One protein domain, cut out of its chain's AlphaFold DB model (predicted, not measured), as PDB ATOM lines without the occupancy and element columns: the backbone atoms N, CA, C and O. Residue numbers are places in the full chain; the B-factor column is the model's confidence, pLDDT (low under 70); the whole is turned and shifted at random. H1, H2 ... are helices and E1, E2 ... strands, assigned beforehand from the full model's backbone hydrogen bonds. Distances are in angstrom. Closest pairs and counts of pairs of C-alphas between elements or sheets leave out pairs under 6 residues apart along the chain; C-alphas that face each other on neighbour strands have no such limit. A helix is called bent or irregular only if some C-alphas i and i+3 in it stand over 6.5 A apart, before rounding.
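Overview. This is residues 2 to 148 of the 356 residues of an uncharacterized protein of Maribellus luteus (UniProt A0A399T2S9). A long, narrow model in which a twisted ribbon of sheet, the long hairpin E4 and E5 with short E1 at one edge, has H2 and H3 over one face and H5 running beside its E4 edge. The helical hairpin H3 and H4 reaches past the sheet and makes one end of the length, while the small hairpin E2 and E3 packs on H3 and H5, away from the large sheet. The printed part has 147 residues, with five named helices and five named strands in the order H1 E1 H2 E2 E3 H3 H4 H5 E4 E5; the class is mixed, helices and strands. The sheet E1 E5 E4 is mixed, and the sheet E2 E3 is antiparallel. The whole is only just loose, close to compact, with a radius of gyration of the C-alphas of 18.0 A and spans of 63 by 31 by 23 A.

Along the chain. H1, residues 2 to 5, begins at C-alpha 2 (-26.321, 26.173, -11.536). E1 is residues 13 to 16, and H2 is residues 24 to 40, 24.2 A long. E2, residues 42 to 44, and E3, residues 51 to 53, come before H3, residues 54 to 72, 25.2 A. H3 is only just irregular, with C-alphas 59 and 62 6.8 A apart, and has a kink of 39 degrees near residue 61. H4, residues 77 to 89, is 18.5 A long; H5, residues 92 to 113, is 30.4 A and begins at C-alpha 92 (-13.471, 9.693, -12.713). E4, residues 120 to 130, spans 31.3 A, and E5, residues 136 to 147, spans 33.5 A, ending at C-alpha 147 (20.293, 28.956, -2.819).

Arrangement. Inner strand E5 is antiparallel to E4, with N 127 and O 140 at 2.7 A, and parallel to E1, with N 15 and O 141 at 2.8 A. H2 and this sheet form two layers, helix on one face; H2 lies over E5 at a height of 9.4 A. H3, on the same face, runs along E5 at 27 degrees on the local plane. H5, also on that face, lies over none of the strands; its closest C-alphas to E4 are Ser 111 and His 123, 4.6 A. The hub H3 touches H5 at a shallow tilt of 21 degrees, opposite ways, closest at the C-alphas of His 65 and Ile 92, 6.1 A. With residues 68 to 72 alone H3 touches H4, closest at Leu 71 and Tyr 83, C-alphas 5.4 A apart. With residues 54 to 56 alone it touches H2, closest at the C-alphas of Ile 54 and Ala 38, 5.2 A. In the hairpin E2 and E3, N 43 and O 52 are 2.8 A apart. Every O i to N i+4 pair is within hydrogen-bond range in H2, H4 and H5, and 13 of 15 are in H3; H1 is too short for such a pair.

Size, cuts and confidence. The C-alphas farthest apart, Pro 77 and Asn 118, are 63.9 A from each other. The printed part has no cut, and no link is long. Confidence is under 70 at residues 2 to 10 and 47 to 48.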
ATOM      1  N   GLN A   2     -26.241  25.493 -12.851       33.56
ATOM      2  CA  GLN A   2     -26.321  26.173 -11.536       33.56
ATOM      3  C   GLN A   2     -25.977  25.279 -10.321       33.56
ATOM      4  O   GLN A   2     -25.280  25.743  -9.427       33.56
ATOM      5  N   ALA A   3     -26.352  23.992 -10.324       46.47
ATOM      6  CA  ALA A   3     -25.980  23.045  -9.259       46.47
ATOM      7  C   ALA A   3     -24.466  22.729  -9.200       46.47
ATOM      8  O   ALA A   3     -23.915  22.511  -8.128       46.47
ATOM      9  N   LEU A   4     -23.762  22.768 -10.339       49.03
ATOM     10  CA  LEU A   4     -22.297  22.633 -10.376       49.03
ATOM     11  C   LEU A   4     -21.606  23.889  -9.822       49.03
ATOM     12  O   LEU A   4     -20.571  23.787  -9.171       49.03
ATOM     13  N   TYR A   5     -22.202  25.071 -10.020       49.66
ATOM     14  CA  TYR A   5     -21.684  26.329  -9.474       49.66
ATOM     15  C   TYR A   5     -21.759  26.395  -7.942       49.66
ATOM     16  O   TYR A   5     -20.869  26.978  -7.330       49.66
ATOM     17  N   SER A   6     -22.764  25.772  -7.316       50.00
ATOM     18  CA  SER A   6     -22.878  25.687  -5.852       50.00
ATOM     19  C   SER A   6     -21.957  24.639  -5.211       50.00
ATOM     20  O   SER A   6     -21.775  24.662  -3.997       50.00
ATOM     21  N   ILE A   7     -21.374  23.732  -6.004       56.31
ATOM     22  CA  ILE A   7     -20.462  22.664  -5.542       56.31
ATOM     23  C   ILE A   7     -19.001  22.993  -5.903       56.31
ATOM     24  O   ILE A   7     -18.098  22.237  -5.550       56.31
ATOM     25  N   LYS A   8     -18.760  24.137  -6.563       58.38
ATOM     26  CA  LYS A   8     -17.444  24.553  -7.044       58.38
ATOM     27  C   LYS A   8     -16.418  24.533  -5.914       58.38
ATOM     28  O   LYS A   8     -16.486  25.324  -4.971       58.38
ATOM     29  N   ASP A   9     -15.449  23.644  -6.060       62.50
ATOM     30  CA  ASP A   9     -14.289  23.585  -5.193       62.50
ATOM     31  C   ASP A   9     -13.281  24.682  -5.589       62.50
ATOM     32  O   ASP A   9     -13.377  25.315  -6.649       62.50
ATOM     33  N   SER A  10     -12.384  25.031  -4.668       64.69
ATOM     34  CA  SER A  10     -11.551  26.227  -4.811       64.69
ATOM     35  C   SER A  10     -10.642  26.145  -6.043       64.69
ATOM     36  O   SER A  10     -10.086  25.094  -6.351       64.69
ATOM     37  N   SER A  11     -10.486  27.266  -6.755       71.62
ATOM     38  CA  SER A  11      -9.577  27.343  -7.903       71.62
ATOM     39  C   SER A  11      -8.156  26.974  -7.491       71.62
ATOM     40  O   SER A  11      -7.747  27.314  -6.383       71.62
ATOM     41  N   LEU A  12      -7.394  26.393  -8.419       85.19
ATOM     42  CA  LEU A  12      -5.962  26.139  -8.271       85.19
ATOM     43  C   LEU A  12      -5.230  27.348  -7.666       85.19
ATOM     44  O   LEU A  12      -5.334  28.465  -8.181       85.19
ATOM     45  N   LYS A  13      -4.512  27.126  -6.560       91.44
ATOM     46  CA  LYS A  13      -3.733  28.161  -5.865       91.44
ATOM     47  C   LYS A  13      -2.248  27.879  -5.990       91.44
ATOM     48  O   LYS A  13      -1.832  26.729  -6.047       91.44
ATOM     49  N   ILE A  14      -1.440  28.936  -5.986       94.19
ATOM     50  CA  ILE A  14       0.017  28.816  -5.908       94.19
ATOM     51  C   ILE A  14       0.508  29.635  -4.717       94.19
ATOM     52  O   ILE A  14       0.615  30.870  -4.777       94.19
ATOM     53  N   ARG A  15       0.797  28.937  -3.620       95.12
ATOM     54  CA  ARG A  15       1.365  29.514  -2.408       95.12
ATOM     55  C   ARG A  15       2.875  29.634  -2.559       95.12
ATOM     56  O   ARG A  15       3.556  28.757  -3.082       95.12
ATOM     57  N   GLN A  16       3.397  30.761  -2.098       95.62
ATOM     58  CA  GLN A  16       4.831  30.949  -1.956       95.62
ATOM     59  C   GLN A  16       5.261  30.360  -0.609       95.62
ATOM     60  O   GLN A  16       4.745  30.776   0.428       95.62
ATOM     61  N   GLY A  17       6.166  29.388  -0.645       95.06
ATOM     62  CA  GLY A  17       6.883  28.876   0.516       95.06
ATOM     63  C   GLY A  17       8.158  29.685   0.764       95.06
ATOM     64  O   GLY A  17       8.157  30.918   0.712       95.06
ATOM     65  N   ASN A  18       9.270  28.997   1.016       94.56
ATOM     66  CA  ASN A  18      10.578  29.632   1.116       94.56
ATOM     67  C   ASN A  18      11.111  29.973  -0.280       94.56
ATOM     68  O   ASN A  18      11.559  29.081  -0.986       94.56
ATOM     69  N   CYS A  19      11.097  31.252  -0.655       95.75
ATOM     70  CA  CYS A  19      11.694  31.755  -1.898       95.75
ATOM     71  C   CYS A  19      12.637  32.937  -1.634       95.75
ATOM     72  O   CYS A  19      12.685  33.879  -2.422       95.75
ATOM     73  N   SER A  20      13.355  32.941  -0.505       94.31
ATOM     74  CA  SER A  20      14.140  34.109  -0.077       94.31
ATOM     75  C   SER A  20      15.302  34.467  -1.013       94.31
ATOM     76  O   SER A  20      15.835  35.569  -0.922       94.31
ATOM     77  N   CYS A  21      15.724  33.545  -1.885       94.19
ATOM     78  CA  CYS A  21      16.782  33.769  -2.874       94.19
ATOM     79  C   CYS A  21      16.277  34.300  -4.229       94.19
ATOM     80  O   CYS A  21      17.100  34.578  -5.099       94.19
ATOM     81  N   LEU A  22      14.960  34.431  -4.418       95.25
ATOM     82  CA  LEU A  22      14.354  34.882  -5.670       95.25
ATOM     83  C   LEU A  22      13.906  36.340  -5.604       95.25
ATOM     84  O   LEU A  22      13.475  36.832  -4.561       95.25
ATOM     85  N   SER A  23      13.934  37.019  -6.751       95.12
ATOM     86  CA  SER A  23      13.272  38.315  -6.889       95.12
ATOM     87  C   SER A  23      11.750  38.153  -7.019       95.12
ATOM     88  O   SER A  23      11.242  37.103  -7.415       95.12
ATOM     89  N   ASN A  24      10.995  39.224  -6.757       95.06
ATOM     90  CA  ASN A  24       9.541  39.225  -6.970       95.06
ATOM     91  C   ASN A  24       9.161  38.957  -8.436       95.06
ATOM     92  O   ASN A  24       8.130  38.335  -8.697       95.06
ATOM     93  N   SER A  25       9.982  39.411  -9.389       95.38
ATOM     94  CA  SER A  25       9.802  39.109 -10.811       95.38
ATOM     95  C   SER A  25       9.992  37.625 -11.107       95.38
ATOM     96  O   SER A  25       9.156  37.060 -11.808       95.38
ATOM     97  N   ASP A  26      11.010  36.985 -10.525       93.44
ATOM     98  CA  ASP A  26      11.251  35.548 -10.713       93.44
ATOM     99  C   ASP A  26      10.097  34.733 -10.127       93.44
ATOM    100  O   ASP A  26       9.551  33.855 -10.787       93.44
ATOM    101  N   ILE A  27       9.644  35.076  -8.915       95.94
ATOM    102  CA  ILE A  27       8.497  34.412  -8.279       95.94
ATOM    103  C   ILE A  27       7.244  34.556  -9.147       95.94
ATOM    104  O   ILE A  27       6.517  33.582  -9.348       95.94
ATOM    105  N   LYS A  28       6.972  35.760  -9.666       96.06
ATOM    106  CA  LYS A  28       5.820  35.999 -10.541       96.06
ATOM    107  C   LYS A  28       5.908  35.152 -11.810       96.06
ATOM    108  O   LYS A  28       4.912  34.526 -12.162       96.06
ATOM    109  N   LEU A  29       7.076  35.111 -12.450       93.69
ATOM    110  CA  LEU A  29       7.308  34.321 -13.655       93.69
ATOM    111  C   LEU A  29       7.100  32.827 -13.384       93.69
ATOM    112  O   LEU A  29       6.310  32.195 -14.074       93.69
ATOM    113  N   LEU A  30       7.708  32.280 -12.326       94.31
ATOM    114  CA  LEU A  30       7.551  30.871 -11.954       94.31
ATOM    115  C   LEU A  30       6.089  30.506 -11.679       94.31
ATOM    116  O   LEU A  30       5.608  29.482 -12.158       94.31
ATOM    117  N   LYS A  31       5.348  31.357 -10.956       95.75
ATOM    118  CA  LYS A  31       3.911  31.147 -10.721       95.75
ATOM    119  C   LYS A  31       3.104  31.159 -12.020       95.75
ATOM    120  O   LYS A  31       2.204  30.339 -12.174       95.75
ATOM    121  N   GLN A  32       3.411  32.073 -12.939       94.44
ATOM    122  CA  GLN A  32       2.757  32.130 -14.248       94.44
ATOM    123  C   GLN A  32       3.040  30.872 -15.071       94.44
ATOM    124  O   GLN A  32       2.114  30.329 -15.664       94.44
ATOM    125  N   THR A  33       4.280  30.377 -15.060       92.56
ATOM    126  CA  THR A  33       4.638  29.134 -15.748       92.56
ATOM    127  C   THR A  33       3.907  27.937 -15.143       92.56
ATOM    128  O   THR A  33       3.311  27.171 -15.888       92.56
ATOM    129  N   ILE A  34       3.845  27.809 -13.811       94.38
ATOM    130  CA  ILE A  34       3.089  26.727 -13.152       94.38
ATOM    131  C   ILE A  34       1.607  26.760 -13.545       94.38
ATOM    132  O   ILE A  34       1.034  25.727 -13.887       94.38
ATOM    133  N   ASP A  35       0.976  27.939 -13.506       93.75
ATOM    134  CA  ASP A  35      -0.440  28.076 -13.865       93.75
ATOM    135  C   ASP A  35      -0.689  27.762 -15.349       93.75
ATOM    136  O   ASP A  35      -1.667  27.090 -15.672       93.75
ATOM    137  N   LYS A  36       0.209  28.201 -16.242       92.50
ATOM    138  CA  LYS A  36       0.148  27.902 -17.678       92.50
ATOM    139  C   LYS A  36       0.274  26.400 -17.940       92.50
ATOM    140  O   LYS A  36      -0.573  25.835 -18.623       92.50
ATOM    141  N   GLU A  37       1.270  25.739 -17.362       90.56
ATOM    142  CA  GLU A  37       1.488  24.299 -17.547       90.56
ATOM    143  C   GLU A  37       0.319  23.461 -17.007       90.56
ATOM    144  O   GLU A  37      -0.147  22.531 -17.669       90.56
ATOM    145  N   ALA A  38      -0.237  23.833 -15.848       91.88
ATOM    146  CA  ALA A  38      -1.420  23.174 -15.291       91.88
ATOM    147  C   ALA A  38      -2.682  23.358 -16.162       91.88
ATOM    148  O   ALA A  38      -3.585  22.520 -16.112       91.88
ATOM    149  N   GLN A  39      -2.762  24.437 -16.948       92.56
ATOM    150  CA  GLN A  39      -3.825  24.662 -17.937       92.56
ATOM    151  C   GLN A  39      -3.591  23.899 -19.247       92.56
ATOM    152  O   GLN A  39      -4.550  23.503 -19.905       92.56
ATOM    153  N   GLN A  40      -2.336  23.718 -19.650       91.06
ATOM    154  CA  GLN A  40      -1.985  23.106 -20.933       91.06
ATOM    155  C   GLN A  40      -1.886  21.580 -20.862       91.06
ATOM    156  O   GLN A  40      -2.190  20.904 -21.844       91.06
ATOM    157  N   THR A  41      -1.523  21.026 -19.703       89.25
ATOM    158  CA  THR A  41      -1.416  19.576 -19.501       89.25
ATOM    159  C   THR A  41      -2.801  18.946 -19.452       89.25
ATOM    160  O   THR A  41      -3.499  19.059 -18.441       89.25
ATOM    161  N   LYS A  42      -3.189  18.278 -20.541       90.62
ATOM    162  CA  LYS A  42      -4.483  17.609 -20.704       90.62
ATOM    163  C   LYS A  42      -4.379  16.107 -20.465       90.62
ATOM    164  O   LYS A  42      -3.454  15.466 -20.952       90.62
ATOM    165  N   VAL A  43      -5.368  15.554 -19.772       88.31
ATOM    166  CA  VAL A  43      -5.532  14.114 -19.547       88.31
ATOM    167  C   VAL A  43      -6.924  13.704 -20.016       88.31
ATOM    168  O   VAL A  43      -7.896  14.451 -19.863       88.31
ATOM    169  N   THR A  44      -7.014  12.531 -20.635       87.06
ATOM    170  CA  THR A  44      -8.269  11.982 -21.150       87.06
ATOM    171  C   THR A  44      -9.098  11.385 -20.017       87.06
ATOM    172  O   THR A  44      -8.613  10.552 -19.261       87.06
ATOM    173  N   ILE A  45     -10.374  11.763 -19.936       84.06
ATOM    174  CA  ILE A  45     -11.357  11.171 -19.024       84.06
ATOM    175  C   ILE A  45     -12.222  10.236 -19.874       84.06
ATOM    176  O   ILE A  45     -12.862  10.662 -20.830       84.06
ATOM    177  N   LYS A  46     -12.136   8.931 -19.612       76.88
ATOM    178  CA  LYS A  46     -12.491   7.856 -20.557       76.88
ATOM    179  C   LYS A  46     -13.932   7.888 -21.111       76.88
ATOM    180  O   LYS A  46     -14.866   8.228 -20.403       76.88
ATOM    181  N   LYS A  47     -14.047   7.340 -22.339       60.19
ATOM    182  CA  LYS A  47     -15.203   7.092 -23.239       60.19
ATOM    183  C   LYS A  47     -15.821   8.364 -23.847       60.19
ATOM    184  O   LYS A  47     -16.814   8.895 -23.366       60.19
ATOM    185  N   GLY A  48     -15.242   8.794 -24.978       58.62
ATOM    186  CA  GLY A  48     -15.752   9.892 -25.816       58.62
ATOM    187  C   GLY A  48     -14.739  10.990 -26.170       58.62
ATOM    188  O   GLY A  48     -15.168  12.097 -26.464       58.62
ATOM    189  N   ASP A  49     -13.429  10.715 -26.105       71.69
ATOM    190  CA  ASP A  49     -12.337  11.659 -26.425       71.69
ATOM    191  C   ASP A  49     -12.327  12.968 -25.609       71.69
ATOM    192  O   ASP A  49     -11.664  13.945 -25.967       71.69
ATOM    193  N   TYR A  50     -13.021  12.995 -24.466       84.06
ATOM    194  CA  TYR A  50     -13.017  14.149 -23.575       84.06
ATOM    195  C   TYR A  50     -11.672  14.272 -22.867       84.06
ATOM    196  O   TYR A  50     -11.213  13.358 -22.183       84.06
ATOM    197  N   THR A  51     -11.060  15.442 -22.993       89.00
ATOM    198  CA  THR A  51      -9.840  15.798 -22.272       89.00
ATOM    199  C   THR A  51     -10.128  16.956 -21.334       89.00
ATOM    200  O   THR A  51     -10.906  17.852 -21.660       89.00
ATOM    201  N   MET A  52      -9.499  16.941 -20.162       91.50
ATOM    202  CA  MET A  52      -9.485  18.080 -19.246       91.50
ATOM    203  C   MET A  52      -8.047  18.400 -18.872       91.50
ATOM    204  O   MET A  52      -7.196  17.513 -18.810       91.50
ATOM    205  N   SER A  53      -7.765  19.668 -18.617       93.00
ATOM    206  CA  SER A  53      -6.496  20.075 -18.023       93.00
ATOM    207  C   SER A  53      -6.411  19.690 -16.546       93.00
ATOM    208  O   SER A  53      -7.439  19.504 -15.888       93.00
ATOM    209  N   ILE A  54      -5.196  19.628 -15.987       90.81
ATOM    210  CA  ILE A  54      -4.992  19.460 -14.536       90.81
ATOM    211  C   ILE A  54      -5.810  20.512 -13.771       90.81
ATOM    212  O   ILE A  54      -6.530  20.186 -12.825       90.81
ATOM    213  N   LYS A  55      -5.750  21.777 -14.204       90.50
ATOM    214  CA  LYS A  55      -6.493  22.870 -13.567       90.50
ATOM    215  C   LYS A  55      -8.004  22.646 -13.611       90.50
ATOM    216  O   LYS A  55      -8.670  22.845 -12.596       90.50
ATOM    217  N   GLU A  56      -8.551  22.237 -14.753       90.38
ATOM    218  CA  GLU A  56      -9.984  21.957 -14.898       90.38
ATOM    219  C   GLU A  56     -10.418  20.755 -14.064       90.38
ATOM    220  O   GLU A  56     -11.455  20.826 -13.407       90.38
ATOM    221  N   PHE A  57      -9.625  19.685 -14.017       90.62
ATOM    222  CA  PHE A  57      -9.959  18.502 -13.232       90.62
ATOM    223  C   PHE A  57     -10.050  18.813 -11.734       90.62
ATOM    224  O   PHE A  57     -11.064  18.521 -11.100       90.62
ATOM    225  N   TYR A  58      -9.052  19.498 -11.173       88.12
ATOM    226  CA  TYR A  58      -9.065  19.874  -9.755       88.12
ATOM    227  C   TYR A  58     -10.023  21.036  -9.427       88.12
ATOM    228  O   TYR A  58     -10.258  21.301  -8.251       88.12
ATOM    229  N   THR A  59     -10.600  21.707 -10.435       85.56
ATOM    230  CA  THR A  59     -11.635  22.746 -10.246       85.56
ATOM    231  C   THR A  59     -13.060  22.201 -10.428       85.56
ATOM    232  O   THR A  59     -13.972  22.626  -9.723       85.56
ATOM    233  N   TYR A  60     -13.269  21.288 -11.381       85.25
ATOM    234  CA  TYR A  60     -14.589  20.804 -11.809       85.25
ATOM    235  C   TYR A  60     -14.719  19.277 -11.763       85.25
ATOM    236  O   TYR A  60     -15.759  18.765 -11.356       85.25
ATOM    237  N   GLY A  61     -13.676  18.545 -12.165       86.44
ATOM    238  CA  GLY A  61     -13.669  17.076 -12.207       86.44
ATOM    239  C   GLY A  61     -13.933  16.436 -10.842       86.44
ATOM    240  O   GLY A  61     -14.710  15.492 -10.739       86.44
ATOM    241  N   LEU A  62     -13.393  17.017  -9.771       82.06
ATOM    242  CA  LEU A  62     -13.679  16.570  -8.405       82.06
ATOM    243  C   LEU A  62     -15.143  16.772  -7.997       82.06
ATOM    244  O   LEU A  62     -15.717  15.919  -7.323       82.06
ATOM    245  N   SER A  63     -15.785  17.857  -8.436       82.44
ATOM    246  CA  SER A  63     -17.216  18.059  -8.188       82.44
ATOM    247  C   SER A  63     -18.061  16.999  -8.905       82.44
ATOM    248  O   SER A  63     -19.075  16.563  -8.363       82.44
ATOM    249  N   LEU A  64     -17.625  16.540 -10.086       84.81
ATOM    250  CA  LEU A  64     -18.248  15.407 -10.776       84.81
ATOM    251  C   LEU A  64     -18.041  14.096 -10.009       84.81
ATOM    252  O   LEU A  64     -18.975  13.304  -9.937       84.81
ATOM    253  N   HIS A  65     -16.873  13.885  -9.389       83.62
ATOM    254  CA  HIS A  65     -16.642  12.726  -8.521       83.62
ATOM    255  C   HIS A  65     -17.616  12.706  -7.338       83.62
ATOM    256  O   HIS A  65     -18.275  11.702  -7.091       83.62
ATOM    257  N   VAL A  66     -17.764  13.841  -6.644       82.62
ATOM    258  CA  VAL A  66     -18.699  13.977  -5.514       82.62
ATOM    259  C   VAL A  66     -20.138  13.709  -5.956       82.62
ATOM    260  O   VAL A  66     -20.857  12.983  -5.276       82.62
ATOM    261  N   LEU A  67     -20.548  14.254  -7.105       85.69
ATOM    262  CA  LEU A  67     -21.865  13.982  -7.679       85.69
ATOM    263  C   LEU A  67     -22.041  12.491  -8.006       85.69
ATOM    264  O   LEU A  67     -23.115  11.950  -7.775       85.69
ATOM    265  N   GLN A  68     -20.997  11.827  -8.510       86.31
ATOM    266  CA  GLN A  68     -21.030  10.402  -8.851       86.31
ATOM    267  C   GLN A  68     -21.278   9.539  -7.626       86.31
ATOM    268  O   GLN A  68     -22.142   8.669  -7.661       86.31
ATOM    269  N   THR A  69     -20.533   9.807  -6.556       85.31
ATOM    270  CA  THR A  69     -20.671   9.104  -5.283       85.31
ATOM    271  C   THR A  69     -22.040   9.365  -4.666       85.31
ATOM    272  O   THR A  69     -22.710   8.420  -4.275       85.31
ATOM    273  N   TRP A  70     -22.505  10.619  -4.666       87.44
ATOM    274  CA  TRP A  70     -23.833  10.960  -4.150       87.44
ATOM    275  C   TRP A  70     -24.959  10.256  -4.921       87.44
ATOM    276  O   TRP A  70     -25.850   9.682  -4.300       87.44
ATOM    277  N   LEU A  71     -24.903  10.251  -6.261       89.12
ATOM    278  CA  LEU A  71     -25.884   9.556  -7.104       89.12
ATOM    279  C   LEU A  71     -25.882   8.039  -6.863       89.12
ATOM    280  O   LEU A  71     -26.940   7.420  -6.910       89.12
ATOM    281  N   ALA A  72     -24.718   7.443  -6.583       88.56
ATOM    282  CA  ALA A  72     -24.602   6.014  -6.298       88.56
ATOM    283  C   ALA A  72     -25.326   5.590  -5.005       88.56
ATOM    284  O   ALA A  72     -25.688   4.423  -4.876       88.56
ATOM    285  N   GLU A  73     -25.529   6.523  -4.070       91.12
ATOM    286  CA  GLU A  73     -26.197   6.299  -2.781       91.12
ATOM    287  C   GLU A  73     -27.719   6.528  -2.827       91.12
ATOM    288  O   GLU A  73     -28.399   6.232  -1.848       91.12
ATOM    289  N   GLN A  74     -28.266   7.065  -3.925       91.94
ATOM    290  CA  GLN A  74     -29.702   7.356  -4.046       91.94
ATOM    291  C   GLN A  74     -30.499   6.105  -4.438       91.94
ATOM    292  O   GLN A  74     -30.004   5.276  -5.191       91.94
ATOM    293  N   GLU A  75     -31.744   5.954  -3.987       92.88
ATOM    294  CA  GLU A  75     -32.568   4.774  -4.321       92.88
ATOM    295  C   GLU A  75     -33.535   5.033  -5.490       92.88
ATOM    296  O   GLU A  75     -34.048   4.092  -6.099       92.88
ATOM    297  N   GLU A  76     -33.777   6.300  -5.837       95.88
ATOM    298  CA  GLU A  76     -34.732   6.694  -6.867       95.88
ATOM    299  C   GLU A  76     -34.282   6.257  -8.280       95.88
ATOM    300  O   GLU A  76     -33.124   6.480  -8.658       95.88
ATOM    301  N   PRO A  77     -35.186   5.688  -9.110       94.81
ATOM    302  CA  PRO A  77     -34.846   5.189 -10.444       94.81
ATOM    303  C   PRO A  77     -34.165   6.219 -11.352       94.81
ATOM    304  O   PRO A  77     -33.202   5.884 -12.041       94.81
ATOM    305  N   GLU A  78     -34.612   7.477 -11.330       94.44
ATOM    306  CA  GLU A  78     -34.038   8.547 -12.153       94.44
ATOM    307  C   GLU A  78     -32.589   8.875 -11.748       94.44
ATOM    308  O   GLU A  78     -31.752   9.193 -12.597       94.44
ATOM    309  N   MET A  79     -32.265   8.773 -10.454       92.19
ATOM    310  CA  MET A  79     -30.912   9.017  -9.945       92.19
ATOM    311  C   MET A  79     -29.972   7.862 -10.288       92.19
ATOM    312  O   MET A  79     -28.825   8.094 -10.678       92.19
ATOM    313  N   GLN A  80     -30.469   6.625 -10.229       93.62
ATOM    314  CA  GLN A  80     -29.724   5.441 -10.659       93.62
ATOM    315  C   GLN A  80     -29.467   5.427 -12.174       93.62
ATOM    316  O   GLN A  80     -28.373   5.051 -12.619       93.62
ATOM    317  N   GLU A  81     -30.420   5.903 -12.981       94.44
ATOM    318  CA  GLU A  81     -30.213   6.121 -14.418       94.44
ATOM    319  C   GLU A  81     -29.118   7.174 -14.663       94.44
ATOM    320  O   GLU A  81     -28.173   6.927 -15.418       94.44
ATOM    321  N   ALA A  82     -29.181   8.317 -13.971       92.19
ATOM    322  CA  ALA A  82     -28.167   9.366 -14.071       92.19
ATOM    323  C   ALA A  82     -26.767   8.877 -13.648       92.19
ATOM    324  O   ALA A  82     -25.785   9.157 -14.343       92.19
ATOM    325  N   TYR A  83     -26.665   8.113 -12.554       91.94
ATOM    326  CA  TYR A  83     -25.419   7.480 -12.116       91.94
ATOM    327  C   TYR A  83     -24.844   6.563 -13.198       91.94
ATOM    328  O   TYR A  83     -23.661   6.669 -13.534       91.94
ATOM    329  N   THR A  84     -25.684   5.698 -13.773       91.19
ATOM    330  CA  THR A  84     -25.287   4.745 -14.817       91.19
ATOM    331  C   THR A  84     -24.761   5.476 -16.047       91.19
ATOM    332  O   THR A  84     -23.635   5.216 -16.476       91.19
ATOM    333  N   LEU A  85     -25.502   6.467 -16.554       89.81
ATOM    334  CA  LEU A  85     -25.078   7.292 -17.690       89.81
ATOM    335  C   LEU A  85     -23.755   8.011 -17.422       89.81
ATOM    336  O   LEU A  85     -22.905   8.111 -18.310       89.81
ATOM    337  N   MET A  86     -23.566   8.519 -16.202       88.56
ATOM    338  CA  MET A  86     -22.343   9.222 -15.843       88.56
ATOM    339  C   MET A  86     -21.156   8.265 -15.726       88.56
ATOM    340  O   MET A  86     -20.097   8.561 -16.266       88.56
ATOM    341  N   LYS A  87     -21.333   7.094 -15.106       87.06
ATOM    342  CA  LYS A  87     -20.304   6.049 -15.006       87.06
ATOM    343  C   LYS A  87     -19.906   5.480 -16.369       87.06
ATOM    344  O   LYS A  87     -18.738   5.183 -16.591       87.06
ATOM    345  N   GLU A  88     -20.851   5.345 -17.296       87.44
ATOM    346  CA  GLU A  88     -20.563   4.887 -18.660       87.44
ATOM    347  C   GLU A  88     -19.737   5.887 -19.477       87.44
ATOM    348  O   GLU A  88     -19.023   5.479 -20.397       87.44
ATOM    349  N   ARG A  89     -19.854   7.182 -19.163       85.44
ATOM    350  CA  ARG A  89     -19.214   8.286 -19.893       85.44
ATOM    351  C   ARG A  89     -18.005   8.891 -19.189       85.44
ATOM    352  O   ARG A  89     -17.284   9.644 -19.826       85.44
ATOM    353  N   LEU A  90     -17.833   8.639 -17.893       85.94
ATOM    354  CA  LEU A  90     -16.780   9.215 -17.067       85.94
ATOM    355  C   LEU A  90     -16.219   8.153 -16.119       85.94
ATOM    356  O   LEU A  90     -16.886   7.700 -15.186       85.94
ATOM    357  N   ASP A  91     -14.948   7.823 -16.316       86.06
ATOM    358  CA  ASP A  91     -14.161   7.028 -15.373       86.06
ATOM    359  C   ASP A  91     -13.358   7.967 -14.464       86.06
ATOM    360  O   ASP A  91     -12.169   8.205 -14.670       86.06
ATOM    361  N   ILE A  92     -14.049   8.601 -13.512       82.88
ATOM    362  CA  ILE A  92     -13.471   9.693 -12.713       82.88
ATOM    363  C   ILE A  92     -12.371   9.185 -11.772       82.88
ATOM    364  O   ILE A  92     -11.392   9.891 -11.552       82.88
ATOM    365  N   VAL A  93     -12.495   7.955 -11.262       83.12
ATOM    366  CA  VAL A  93     -11.492   7.334 -10.379       83.12
ATOM    367  C   VAL A  93     -10.198   7.044 -11.142       83.12
ATOM    368  O   VAL A  93      -9.109   7.385 -10.670       83.12
ATOM    369  N   GLN A  94     -10.298   6.462 -12.344       86.31
ATOM    370  CA  GLN A  94      -9.121   6.271 -13.189       86.31
ATOM    371  C   GLN A  94      -8.532   7.618 -13.613       86.31
ATOM    372  O   GLN A  94      -7.326   7.817 -13.496       86.31
ATOM    373  N   ALA A  95      -9.378   8.570 -14.020       87.06
ATOM    374  CA  ALA A  95      -8.925   9.905 -14.380       87.06
ATOM    375  C   ALA A  95      -8.169  10.576 -13.227       87.06
ATOM    376  O   ALA A  95      -7.103  11.128 -13.458       87.06
ATOM    377  N   GLU A  96      -8.651  10.494 -11.982       86.44
ATOM    378  CA  GLU A  96      -7.937  11.037 -10.821       86.44
ATOM    379  C   GLU A  96      -6.539  10.424 -10.667       86.44
ATOM    380  O   GLU A  96      -5.568  11.139 -10.409       86.44
ATOM    381  N   THR A  97      -6.427   9.107 -10.855       88.19
ATOM    382  CA  THR A  97      -5.147   8.385 -10.810       88.19
ATOM    383  C   THR A  97      -4.193   8.885 -11.897       88.19
ATOM    384  O   THR A  97      -3.016   9.155 -11.623       88.19
ATOM    385  N   ASP A  98      -4.706   9.085 -13.109       90.00
ATOM    386  CA  ASP A  98      -3.936   9.588 -14.245       90.00
ATOM    387  C   ASP A  98      -3.513  11.050 -14.011       90.00
ATOM    388  O   ASP A  98      -2.329  11.382 -14.102       90.00
ATOM    389  N   PHE A  99      -4.443  11.921 -13.604       90.56
ATOM    390  CA  PHE A  99      -4.175  13.322 -13.264       90.56
ATOM    391  C   PHE A  99      -3.138  13.458 -12.156       90.56
ATOM    392  O   PHE A  99      -2.242  14.292 -12.260       90.56
ATOM    393  N   ARG A 100      -3.216  12.627 -11.114       89.38
ATOM    394  CA  ARG A 100      -2.245  12.610 -10.017       89.38
ATOM    395  C   ARG A 100      -0.852  12.207 -10.505       89.38
ATOM    396  O   ARG A 100       0.135  12.828 -10.114       89.38
ATOM    397  N   SER A 101      -0.770  11.219 -11.393       90.38
ATOM    398  CA  SER A 101       0.493  10.792 -12.003       90.38
ATOM    399  C   SER A 101       1.110  11.909 -12.853       90.38
ATOM    400  O   SER A 101       2.288  12.236 -12.689       90.38
ATOM    401  N   HIS A 102       0.302  12.568 -13.689       90.62
ATOM    402  CA  HIS A 102       0.726  13.727 -14.477       90.62
ATOM    403  C   HIS A 102       1.142  14.915 -13.604       90.62
ATOM    404  O   HIS A 102       2.152  15.556 -13.885       90.62
ATOM    405  N   LEU A 103       0.417  15.185 -12.520       91.19
ATOM    406  CA  LEU A 103       0.717  16.246 -11.560       91.19
ATOM    407  C   LEU A 103       2.090  16.054 -10.905       91.19
ATOM    408  O   LEU A 103       2.870  17.000 -10.797       91.19
ATOM    409  N   PHE A 104       2.398  14.830 -10.480       90.69
ATOM    410  CA  PHE A 104       3.680  14.488  -9.868       90.69
ATOM    411  C   PHE A 104       4.846  14.539 -10.858       90.69
ATOM    412  O   PHE A 104       5.914  15.071 -10.528       90.69
ATOM    413  N   ALA A 105       4.633  14.051 -12.082       90.19
ATOM    414  CA  ALA A 105       5.604  14.185 -13.162       90.19
ATOM    415  C   ALA A 105       5.872  15.666 -13.474       90.19
ATOM    416  O   ALA A 105       7.025  16.087 -13.479       90.19
ATOM    417  N   PHE A 106       4.816  16.471 -13.622       91.19
ATOM    418  CA  PHE A 106       4.904  17.915 -13.832       91.19
ATOM    419  C   PHE A 106       5.711  18.606 -12.727       91.19
ATOM    420  O   PHE A 106       6.665  19.315 -13.028       91.19
ATOM    421  N   CYS A 107       5.382  18.374 -11.453       93.06
ATOM    422  CA  CYS A 107       6.080  19.019 -10.339       93.06
ATOM    423  C   CYS A 107       7.570  18.666 -10.304       93.06
ATOM    424  O   CYS A 107       8.397  19.530 -10.016       93.06
ATOM    425  N   SER A 108       7.912  17.413 -10.616       90.25
ATOM    426  CA  SER A 108       9.307  16.972 -10.711       90.25
ATOM    427  C   SER A 108      10.012  17.685 -11.851       90.25
ATOM    428  O   SER A 108      10.963  18.419 -11.610       90.25
ATOM    429  N   THR A 109       9.500  17.545 -13.074       88.94
ATOM    430  CA  THR A 109      10.091  18.142 -14.272       88.94
ATOM    431  C   THR A 109      10.228  19.654 -14.126       88.94
ATOM    432  O   THR A 109      11.297  20.195 -14.391       88.94
ATOM    433  N   PHE A 110       9.199  20.336 -13.619       91.88
ATOM    434  CA  PHE A 110       9.245  21.771 -13.363       91.88
ATOM    435  C   PHE A 110      10.312  22.132 -12.330       91.88
ATOM    436  O   PHE A 110      11.090  23.047 -12.568       91.88
ATOM    437  N   SER A 111      10.387  21.424 -11.199       92.94
ATOM    438  CA  SER A 111      11.409  21.686 -10.172       92.94
ATOM    439  C   SER A 111      12.820  21.546 -10.743       92.94
ATOM    440  O   SER A 111      13.693  22.369 -10.461       92.94
ATOM    441  N   MET A 112      13.029  20.544 -11.600       89.00
ATOM    442  CA  MET A 112      14.303  20.323 -12.272       89.00
ATOM    443  C   MET A 112      14.626  21.420 -13.295       89.00
ATOM    444  O   MET A 112      15.734  21.950 -13.283       89.00
ATOM    445  N   MET A 113      13.668  21.769 -14.155       89.31
ATOM    446  CA  MET A 113      13.851  22.718 -15.256       89.31
ATOM    447  C   MET A 113      13.935  24.165 -14.769       89.31
ATOM    448  O   MET A 113      14.827  24.899 -15.168       89.31
ATOM    449  N   ALA A 114      13.078  24.563 -13.833       91.62
ATOM    450  CA  ALA A 114      13.056  25.914 -13.285       91.62
ATOM    451  C   ALA A 114      14.210  26.203 -12.308       91.62
ATOM    452  O   ALA A 114      14.212  27.249 -11.658       91.62
ATOM    453  N   SER A 115      15.136  25.265 -12.114       92.44
ATOM    454  CA  SER A 115      16.333  25.460 -11.298       92.44
ATOM    455  C   SER A 115      17.460  26.075 -12.124       92.44
ATOM    456  O   SER A 115      17.656  25.750 -13.288       92.44
ATOM    457  N   GLU A 116      18.274  26.910 -11.487       92.31
ATOM    458  CA  GLU A 116      19.492  27.466 -12.069       92.31
ATOM    459  C   GLU A 116      20.701  26.982 -11.261       92.31
ATOM    460  O   GLU A 116      20.910  27.442 -10.138       92.31
ATOM    461  N   LEU A 117      21.545  26.116 -11.835       92.19
ATOM    462  CA  LEU A 117      22.641  25.419 -11.136       92.19
ATOM    463  C   LEU A 117      23.610  26.351 -10.397       92.19
ATOM    464  O   LEU A 117      24.289  25.919  -9.471       92.19
ATOM    465  N   ASN A 118      23.704  27.619 -10.807       93.25
ATOM    466  CA  ASN A 118      24.573  28.620 -10.195       93.25
ATOM    467  C   ASN A 118      23.849  29.732  -9.424       93.25
ATOM    468  O   ASN A 118      24.503  30.712  -9.060       93.25
ATOM    469  N   LYS A 119      22.531  29.633  -9.218       93.12
ATOM    470  CA  LYS A 119      21.768  30.627  -8.447       93.12
ATOM    471  C   LYS A 119      20.846  29.985  -7.416       93.12
ATOM    472  O   LYS A 119      21.001  30.260  -6.226       93.12
ATOM    473  N   PHE A 120      19.903  29.155  -7.853       94.50
ATOM    474  CA  PHE A 120      18.902  28.558  -6.974       94.50
ATOM    475  C   PHE A 120      18.390  27.213  -7.489       94.50
ATOM    476  O   PHE A 120      18.400  26.938  -8.684       94.50
ATOM    477  N   GLN A 121      17.876  26.397  -6.574       93.88
ATOM    478  CA  GLN A 121      17.123  25.189  -6.881       93.88
ATOM    479  C   GLN A 121      15.647  25.403  -6.559       93.88
ATOM    480  O   GLN A 121      15.299  25.698  -5.412       93.88
ATOM    481  N   SER A 122      14.803  25.257  -7.575       94.62
ATOM    482  CA  SER A 122      13.348  25.311  -7.478       94.62
ATOM    483  C   SER A 122      12.781  23.998  -6.964       94.62
ATOM    484  O   SER A 122      13.300  22.919  -7.241       94.62
ATOM    485  N   HIS A 123      11.674  24.097  -6.243       95.62
ATOM    486  CA  HIS A 123      10.947  22.951  -5.739       95.62
ATOM    487  C   HIS A 123       9.459  23.272  -5.635       95.62
ATOM    488  O   HIS A 123       9.034  24.084  -4.814       95.62
ATOM    489  N   VAL A 124       8.668  22.615  -6.475       94.94
ATOM    490  CA  VAL A 124       7.213  22.728  -6.496       94.94
ATOM    491  C   VAL A 124       6.605  21.461  -5.923       94.94
ATOM    492  O   VAL A 124       6.883  20.360  -6.394       94.94
ATOM    493  N   LYS A 125       5.751  21.629  -4.913       93.25
ATOM    494  CA  LYS A 125       4.995  20.531  -4.308       93.25
ATOM    495  C   LYS A 125       3.508  20.695  -4.577       93.25
ATOM    496  O   LYS A 125       2.975  21.764  -4.277       93.25
ATOM    497  N   PRO A 126       2.815  19.659  -5.065       93.19
ATOM    498  CA  PRO A 126       1.365  19.658  -5.085       93.19
ATOM    499  C   PRO A 126       0.822  19.309  -3.693       93.19
ATOM    500  O   PRO A 126       1.291  18.380  -3.038       93.19
ATOM    501  N   GLN A 127      -0.195  20.039  -3.255       90.62
ATOM    502  CA  GLN A 127      -0.959  19.799  -2.037       90.62
ATOM    503  C   GLN A 127      -2.429  19.670  -2.417       90.62
ATOM    504  O   GLN A 127      -3.071  20.624  -2.858       90.62
ATOM    505  N   ILE A 128      -2.958  18.461  -2.260       87.69
ATOM    506  CA  ILE A 128      -4.387  18.211  -2.410       87.69
ATOM    507  C   ILE A 128      -5.053  18.693  -1.128       87.69
ATOM    508  O   ILE A 128      -4.768  18.189  -0.043       87.69
ATOM    509  N   ILE A 129      -5.900  19.707  -1.257       87.56
ATOM    510  CA  ILE A 129      -6.613  20.287  -0.126       87.56
ATOM    511  C   ILE A 129      -7.860  19.449   0.099       87.56
ATOM    512  O   ILE A 129      -8.623  19.265  -0.842       87.56
ATOM    513  N   SER A 130      -8.092  18.993   1.326       85.81
ATOM    514  CA  SER A 130      -9.318  18.294   1.719       85.81
ATOM    515  C   SER A 130      -9.965  18.981   2.919       85.81
ATOM    516  O   SER A 130      -9.288  19.672   3.680       85.81
ATOM    517  N   ASP A 131     -11.277  18.821   3.084       82.81
ATOM    518  CA  ASP A 131     -11.972  19.225   4.309       82.81
ATOM    519  C   ASP A 131     -11.869  18.155   5.413       82.81
ATOM    520  O   ASP A 131     -11.267  17.095   5.231       82.81
ATOM    521  N   ASN A 132     -12.478  18.423   6.572       83.44
ATOM    522  CA  ASN A 132     -12.450  17.521   7.730       83.44
ATOM    523  C   ASN A 132     -13.129  16.163   7.482       83.44
ATOM    524  O   ASN A 132     -12.923  15.243   8.267       83.44
ATOM    525  N   SER A 133     -13.935  16.028   6.424       78.81
ATOM    526  CA  SER A 133     -14.527  14.746   6.022       78.81
ATOM    527  C   SER A 133     -13.627  13.942   5.078       78.81
ATOM    528  O   SER A 133     -13.975  12.834   4.688       78.81
ATOM    529  N   GLY A 134     -12.469  14.492   4.695       75.44
ATOM    530  CA  GLY A 134     -11.547  13.889   3.733       75.44
ATOM    531  C   GLY A 134     -11.906  14.182   2.274       75.44
ATOM    532  O   GLY A 134     -11.130  13.845   1.378       75.44
ATOM    533  N   ARG A 135     -13.028  14.869   2.018       76.19
ATOM    534  CA  ARG A 135     -13.422  15.309   0.678       76.19
ATOM    535  C   ARG A 135     -12.406  16.313   0.139       76.19
ATOM    536  O   ARG A 135     -12.142  17.335   0.771       76.19
ATOM    537  N   ILE A 136     -11.914  16.063  -1.072       78.81
ATOM    538  CA  ILE A 136     -11.004  16.965  -1.780       78.81
ATOM    539  C   ILE A 136     -11.734  18.269  -2.165       78.81
ATOM    540  O   ILE A 136     -12.833  18.243  -2.712       78.81
ATOM    541  N   LYS A 137     -11.106  19.408  -1.870       81.81
ATOM    542  CA  LYS A 137     -11.557  20.800  -2.057       81.81
ATOM    543  C   LYS A 137     -10.724  21.600  -3.062       81.81
ATOM    544  O   LYS A 137     -11.008  22.780  -3.296       81.81
ATOM    545  N   GLY A 138      -9.675  21.000  -3.613       86.38
ATOM    546  CA  GLY A 138      -8.884  21.594  -4.682       86.38
ATOM    547  C   GLY A 138      -7.412  21.214  -4.626       86.38
ATOM    548  O   GLY A 138      -7.004  20.280  -3.934       86.38
ATOM    549  N   LEU A 139      -6.622  21.977  -5.374       90.25
ATOM    550  CA  LEU A 139      -5.185  21.803  -5.527       90.25
ATOM    551  C   LEU A 139      -4.467  23.117  -5.209       90.25
ATOM    552  O   LEU A 139      -4.782  24.168  -5.771       90.25
ATOM    553  N   GLU A 140      -3.470  23.044  -4.339       93.62
ATOM    554  CA  GLU A 140      -2.507  24.113  -4.107       93.62
ATOM    555  C   GLU A 140      -1.110  23.643  -4.517       93.62
ATOM    556  O   GLU A 140      -0.704  22.532  -4.196       93.62
ATOM    557  N   PHE A 141      -0.352  24.486  -5.208       95.00
ATOM    558  CA  PHE A 141       1.084  24.298  -5.369       95.00
ATOM    559  C   PHE A 141       1.836  25.140  -4.348       95.00
ATOM    560  O   PHE A 141       1.616  26.349  -4.255       95.00
ATOM    561  N   GLU A 142       2.769  24.531  -3.628       95.44
ATOM    562  CA  GLU A 142       3.744  25.246  -2.815       95.44
ATOM    563  C   GLU A 142       5.045  25.398  -3.611       95.44
ATOM    564  O   GLU A 142       5.735  24.413  -3.878       95.44
ATOM    565  N   LEU A 143       5.374  26.634  -3.995       96.25
ATOM    566  CA  LEU A 143       6.635  26.972  -4.656       96.25
ATOM    567  C   LEU A 143       7.685  27.338  -3.606       96.25
ATOM    568  O   LEU A 143       7.501  28.297  -2.858       96.25
ATOM    569  N   ASN A 144       8.795  26.611  -3.607       95.94
ATOM    570  CA  ASN A 144       9.997  26.901  -2.842       95.94
ATOM    571  C   ASN A 144      11.193  27.096  -3.788       95.94
ATOM    572  O   ASN A 144      11.240  26.522  -4.875       95.94
ATOM    573  N   ALA A 145      12.178  27.871  -3.353       95.62
ATOM    574  CA  ALA A 145      13.458  28.056  -4.007       95.62
ATOM    575  C   ALA A 145      14.561  28.256  -2.963       95.62
ATOM    576  O   ALA A 145      14.432  29.062  -2.039       95.62
ATOM    577  N   TYR A 146      15.662  27.531  -3.133       94.88
ATOM    578  CA  TYR A 146      16.783  27.509  -2.195       94.88
ATOM    579  C   TYR A 146      18.070  27.940  -2.896       94.88
ATOM    580  O   TYR A 146      18.251  27.601  -4.065       94.88
ATOM    581  N   PRO A 147      18.988  28.664  -2.234       94.56
ATOM    582  CA  PRO A 147      20.293  28.956  -2.819       94.56
ATOM    583  C   PRO A 147      21.068  27.658  -3.090       94.56
ATOM    584  O   PRO A 147      21.004  26.712  -2.303       94.56
ATOM    585  N   CYS A 148      21.817  27.614  -4.193       94.12
ATOM    586  CA  CYS A 148      22.644  26.454  -4.529       94.12
ATOM    587  C   CYS A 148      23.771  26.239  -3.505       94.12
ATOM    588  O   CYS A 148      24.405  27.196  -3.052       94.12
TER     589      CYS A 148